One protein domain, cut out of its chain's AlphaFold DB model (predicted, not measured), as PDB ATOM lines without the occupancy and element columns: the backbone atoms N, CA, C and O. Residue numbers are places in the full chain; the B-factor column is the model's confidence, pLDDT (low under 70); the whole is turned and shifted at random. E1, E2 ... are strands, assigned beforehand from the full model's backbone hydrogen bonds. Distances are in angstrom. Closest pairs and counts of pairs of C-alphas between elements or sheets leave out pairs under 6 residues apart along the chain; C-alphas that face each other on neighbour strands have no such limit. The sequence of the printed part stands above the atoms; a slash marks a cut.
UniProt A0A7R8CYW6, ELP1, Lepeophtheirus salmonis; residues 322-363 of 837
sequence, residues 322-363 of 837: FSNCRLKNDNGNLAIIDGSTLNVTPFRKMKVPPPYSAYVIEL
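AT A GLANCE: This is residues 322 to 363 of the 837 residues of the protein "ELP1" of Lepeophtheirus salmonis (UniProt A0A7R8CYW6). With little regular structure, this is a small sheet: the hairpin of E1 and E2 with the shorter E3 beside E2, a lead-in of residues 322 to 332, and a long loop, residues 347 to 358. The printed part has 42 residues, no named helix and strands E1, E2, E3, in that order along the chain and across the antiparallel sheet; the class is all strand, with 16 residues in named elements. It is elongated, 31 by 19 by 11 A, and only just compact, close to loose, with a radius of gyration of the C-alphas of 10.5 A.

HOW THE PARTS SIT: Look first at E1, residues 333 to 338, and E2, residues 341 to 346: a hairpin, antiparallel at 160 degrees, with N 336 and O 343 within hydrogen-bond range at 2.8 A. E3, residues 359 to 362, is antiparallel to E2 at 154 degrees, also a hairpin, with N 342 and O 361 at 2.8 A. The three form a meander, each strand the antiparallel neighbour of the one before.

IN THESE COORDINATES: Find C-alpha 333 at (165.739, 129.282, 143.041); E1 runs 16.0 A from there. E2 spans 16.4 A, and E3 9.9 A to C-alpha 362 at (163.778, 121.663, 128.533).

THE WHOLE: The C-alphas farthest apart, Lys 328 and Gly 339, are 31.1 A apart. The printed part has no cut; E2 to E3 is a long link. pLDDT is under 70 at residues 326 to 329 and 352 to 356.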
ATOM      1  N   PHE A 322     172.474 129.086 142.629       82.25
ATOM      2  CA  PHE A 322     171.257 129.566 143.274       82.25
ATOM      3  C   PHE A 322     171.068 131.066 143.029       82.25
ATOM      4  O   PHE A 322     172.030 131.787 142.759       82.25
ATOM      5  N   SER A 323     169.825 131.537 143.105       81.25
ATOM      6  CA  SER A 323     169.518 132.964 143.037       81.25
ATOM      7  C   SER A 323     170.015 133.697 144.286       81.25
ATOM      8  O   SER A 323     170.087 133.117 145.367       81.25
ATOM      9  N   ASN A 324     170.372 134.976 144.144       71.38
ATOM     10  CA  ASN A 324     171.132 135.731 145.148       71.38
ATOM     11  C   ASN A 324     170.437 135.814 146.526       71.38
ATOM     12  O   ASN A 324     171.068 136.160 147.515       71.38
ATOM     13  N   CYS A 325     169.135 135.523 146.631       71.00
ATOM     14  CA  CYS A 325     168.354 135.492 147.874       71.00
ATOM     15  C   CYS A 325     168.377 136.800 148.693       71.00
ATOM     16  O   CYS A 325     167.770 136.851 149.763       71.00
ATOM     17  N   ARG A 326     169.022 137.869 148.204       66.50
ATOM     18  CA  ARG A 326     169.149 139.172 148.878       66.50
ATOM     19  C   ARG A 326     167.826 139.936 148.895       66.50
ATOM     20  O   ARG A 326     167.502 140.604 149.870       66.50
ATOM     21  N   LEU A 327     167.035 139.824 147.827       65.00
ATOM     22  CA  LEU A 327     165.748 140.510 147.711       65.00
ATOM     23  C   LEU A 327     164.622 139.681 148.343       65.00
ATOM     24  O   LEU A 327     164.568 138.458 148.196       65.00
ATOM     25  N   LYS A 328     163.660 140.344 148.999       64.88
ATOM     26  CA  LYS A 328     162.451 139.685 149.539       64.88
ATOM     27  C   LYS A 328     161.604 139.010 148.449       64.88
ATOM     28  O   LYS A 328     160.998 137.980 148.709       64.88
ATOM     29  N   ASN A 329     161.632 139.536 147.223       68.31
ATOM     30  CA  ASN A 329     160.886 138.983 146.085       68.31
ATOM     31  C   ASN A 329     161.595 137.812 145.381       68.31
ATOM     32  O   ASN A 329     161.006 137.185 144.504       68.31
ATOM     33  N   ASP A 330     162.848 137.512 145.735       78.31
ATOM     34  CA  ASP A 330     163.555 136.354 145.191       78.31
ATOM     35  C   ASP A 330     162.968 135.061 145.783       78.31
ATOM     36  O   ASP A 330     162.767 134.967 146.988       78.31
ATOM     37  N   ASN A 331     162.687 134.051 144.960       81.44
ATOM     38  CA  ASN A 331     162.120 132.777 145.414       81.44
ATOM     39  C   ASN A 331     163.172 131.792 145.962       81.44
ATOM     40  O   ASN A 331     162.802 130.703 146.412       81.44
ATOM     41  N   GLY A 332     164.461 132.147 145.927       83.31
ATOM     42  CA  GLY A 332     165.548 131.244 146.304       83.31
ATOM     43  C   GLY A 332     165.607 130.031 145.381       83.31
ATOM     44  O   GLY A 332     165.482 128.890 145.826       83.31
ATOM     45  N   ASN A 333     165.704 130.298 144.081       86.56
ATOM     46  CA  ASN A 333     165.739 129.282 143.041       86.56
ATOM     47  C   ASN A 333     167.107 128.599 143.045       86.56
ATOM     48  O   ASN A 333     168.114 129.252 142.802       86.56
ATOM     49  N   LEU A 334     167.138 127.289 143.272       87.62
ATOM     50  CA  LEU A 334     168.287 126.438 142.966       87.62
ATOM     51  C   LEU A 334     168.052 125.793 141.602       87.62
ATOM     52  O   LEU A 334     166.975 125.238 141.385       87.62
ATOM     53  N   ALA A 335     169.047 125.818 140.720       88.88
ATOM     54  CA  ALA A 335     168.980 125.129 139.436       88.88
ATOM     55  C   ALA A 335     170.098 124.094 139.293       88.88
ATOM     56  O   ALA A 335     171.247 124.316 139.678       88.88
ATOM     57  N   ILE A 336     169.741 122.938 138.742       87.75
ATOM     58  CA  ILE A 336     170.597 121.765 138.609       87.75
ATOM     59  C   ILE A 336     170.611 121.354 137.135       87.75
ATOM     60  O   ILE A 336     169.573 121.005 136.583       87.75
ATOM     61  N   ILE A 337     171.797 121.371 136.515       90.56
ATOM     62  CA  ILE A 337     172.000 120.906 135.131       90.56
ATOM     63  C   ILE A 337     171.796 119.391 135.041       90.56
ATOM     64  O   ILE A 337     172.373 118.658 135.856       90.56
ATOM     65  N   ASP A 338     171.047 118.950 134.035       89.25
ATOM     66  CA  ASP A 338     171.010 117.574 133.548       89.25
ATOM     67  C   ASP A 338     170.973 117.538 132.010       89.25
ATOM     68  O   ASP A 338     169.926 117.446 131.376       89.25
ATOM     69  N   GLY A 339     172.142 117.643 131.383       89.75
ATOM     70  CA  GLY A 339     172.274 117.564 129.934       89.75
ATOM     71  C   GLY A 339     171.530 118.703 129.245       89.75
ATOM     72  O   GLY A 339     171.957 119.853 129.329       89.75
ATOM     73  N   SER A 340     170.439 118.379 128.549       88.69
ATOM     74  CA  SER A 340     169.568 119.355 127.868       88.69
ATOM     75  C   SER A 340     168.417 119.889 128.728       88.69
ATOM     76  O   SER A 340     167.629 120.712 128.262       88.69
ATOM     77  N   THR A 341     168.307 119.448 129.983       90.56
ATOM     78  CA  THR A 341     167.261 119.890 130.907       90.56
ATOM     79  C   THR A 341     167.842 120.612 132.121       90.56
ATOM     80  O   THR A 341     168.991 120.415 132.536       90.56
ATOM     81  N   LEU A 342     167.031 121.502 132.689       90.88
ATOM     82  CA  LEU A 342     167.350 122.282 133.873       90.88
ATOM     83  C   LEU A 342     166.297 122.031 134.954       90.88
ATOM     84  O   LEU A 342     165.145 122.445 134.833       90.88
ATOM     85  N   ASN A 343     166.716 121.382 136.036       88.94
ATOM     86  CA  ASN A 343     165.864 121.027 137.166       88.94
ATOM     87  C   ASN A 343     165.884 122.165 138.195       88.94
ATOM     88  O   ASN A 343     166.936 122.436 138.781       88.94
ATOM     89  N   VAL A 344     164.749 122.835 138.427       89.94
ATOM     90  CA  VAL A 344     164.682 124.049 139.261       89.94
ATOM     91  C   VAL A 344     163.800 123.856 140.497       89.94
ATOM     92  O   VAL A 344     162.671 123.372 140.410       89.94
ATOM     93  N   THR A 345     164.290 124.292 141.661       88.44
ATOM     94  CA  THR A 345     163.567 124.232 142.943       88.44
ATOM     95  C   THR A 345     163.571 125.602 143.641       88.44
ATOM     96  O   THR A 345     164.629 126.048 144.089       88.44
ATOM     97  N   PRO A 346     162.411 126.279 143.779       87.88
ATOM     98  CA  PRO A 346     162.268 127.524 144.533       87.88
ATOM     99  C   PRO A 346     162.128 127.240 146.038       87.88
ATOM    100  O   PRO A 346     161.019 127.020 146.535       87.88
ATOM    101  N   PHE A 347     163.235 127.269 146.785       83.81
ATOM    102  CA  PHE A 347     163.273 126.836 148.190       83.81
ATOM    103  C   PHE A 347     162.433 127.681 149.155       83.81
ATOM    104  O   PHE A 347     162.040 127.169 150.208       83.81
ATOM    105  N   ARG A 348     162.113 128.940 148.813       82.31
ATOM    106  CA  ARG A 348     161.180 129.749 149.619       82.31
ATOM    107  C   ARG A 348     159.730 129.300 149.476       82.31
ATOM    108  O   ARG A 348     158.950 129.473 150.405       82.31
ATOM    109  N   LYS A 349     159.366 128.722 148.329       82.00
ATOM    110  CA  LYS A 349     157.999 128.256 148.050       82.00
ATOM    111  C   LYS A 349     157.811 126.795 148.425       82.00
ATOM    112  O   LYS A 349     156.772 126.430 148.964       82.00
ATOM    113  N   MET A 350     158.801 125.953 148.137       78.25
ATOM    114  CA  MET A 350     158.718 124.518 148.376       78.25
ATOM    115  C   MET A 350     160.094 123.889 148.565       78.25
ATOM    116  O   MET A 350     161.072 124.261 147.925       78.25
ATOM    117  N   LYS A 351     160.154 122.886 149.441       73.44
ATOM    118  CA  LYS A 351     161.370 122.127 149.736       73.44
ATOM    119  C   LYS A 351     161.264 120.766 149.060       73.44
ATOM    120  O   LYS A 351     160.787 119.811 149.668       73.44
ATOM    121  N   VAL A 352     161.657 120.705 147.790       68.38
ATOM    122  CA  VAL A 352     161.649 119.461 147.011       68.38
ATOM    123  C   VAL A 352     162.983 118.733 147.224       68.38
ATOM    124  O   VAL A 352     164.035 119.344 147.026       68.38
ATOM    125  N   PRO A 353     162.981 117.465 147.677       61.31
ATOM    126  CA  PRO A 353     164.212 116.707 147.850       61.31
ATOM    127  C   PRO A 353     164.790 116.294 146.484       61.31
ATOM    128  O   PRO A 353     164.024 115.879 145.613       61.31
ATOM    129  N   PRO A 354     166.124 116.311 146.295       56.91
ATOM    130  CA  PRO A 354     166.733 115.731 145.100       56.91
ATOM    131  C   PRO A 354     166.358 114.237 144.976       56.91
ATOM    132  O   PRO A 354     166.272 113.573 146.018       56.91
ATOM    133  N   PRO A 355     166.153 113.690 143.756       54.22
ATOM    134  CA  PRO A 355     166.402 114.313 142.443       54.22
ATOM    135  C   PRO A 355     165.291 115.212 141.940       54.22
ATOM    136  O   PRO A 355     165.462 115.875 140.919       54.22
ATOM    137  N   TYR A 356     164.141 115.172 142.601       67.94
ATOM    138  CA  TYR A 356     162.971 115.874 142.132       67.94
ATOM    139  C   TYR A 356     163.237 117.377 142.138       67.94
ATOM    140  O   TYR A 356     163.982 117.916 142.963       67.94
ATOM    141  N   SER A 357     162.605 118.049 141.191       79.88
ATOM    142  CA  SER A 357     162.574 119.498 141.107       79.88
ATOM    143  C   SER A 357     161.131 119.967 141.110       79.88
ATOM    144  O   SER A 357     160.207 119.177 140.916       79.88
ATOM    145  N   ALA A 358     160.923 121.250 141.389       81.38
ATOM    146  CA  ALA A 358     159.586 121.824 141.319       81.38
ATOM    147  C   ALA A 358     159.080 121.892 139.876       81.38
ATOM    148  O   ALA A 358     157.890 121.716 139.630       81.38
ATOM    149  N   TYR A 359     159.986 122.167 138.939       88.31
ATOM    150  CA  TYR A 359     159.724 122.148 137.510       88.31
ATOM    151  C   TYR A 359     161.024 121.908 136.739       88.31
ATOM    152  O   TYR A 359     162.120 122.229 137.208       88.31
ATOM    153  N   VAL A 360     160.868 121.350 135.542       90.56
ATOM    154  CA  VAL A 360     161.948 121.050 134.602       90.56
ATOM    155  C   VAL A 360     161.804 121.987 133.411       90.56
ATOM    156  O   VAL A 360     160.713 122.119 132.859       90.56
ATOM    157  N   ILE A 361     162.891 122.654 133.031       91.88
ATOM    158  CA  ILE A 361     162.964 123.448 131.802       91.88
ATOM    159  C   ILE A 361     163.742 122.628 130.781       91.88
ATOM    160  O   ILE A 361     164.908 122.305 131.007       91.88
ATOM    161  N   GLU A 362     163.107 122.293 129.666       91.62
ATOM    162  CA  GLU A 362     163.778 121.663 128.533       91.62
ATOM    163  C   GLU A 362     164.353 122.737 127.611       91.62
ATOM    164  O   GLU A 362     163.685 123.724 127.299       91.62
ATOM    165  N   LEU A 363     165.601 122.553 127.191       90.19
ATOM    166  CA  LEU A 363     166.309 123.469 126.306       90.19
ATOM    167  C   LEU A 363     166.692 122.755 125.010       90.19
ATOM    168  O   LEU A 363     166.796 121.525 124.957       90.19
TER     169      LEU A 363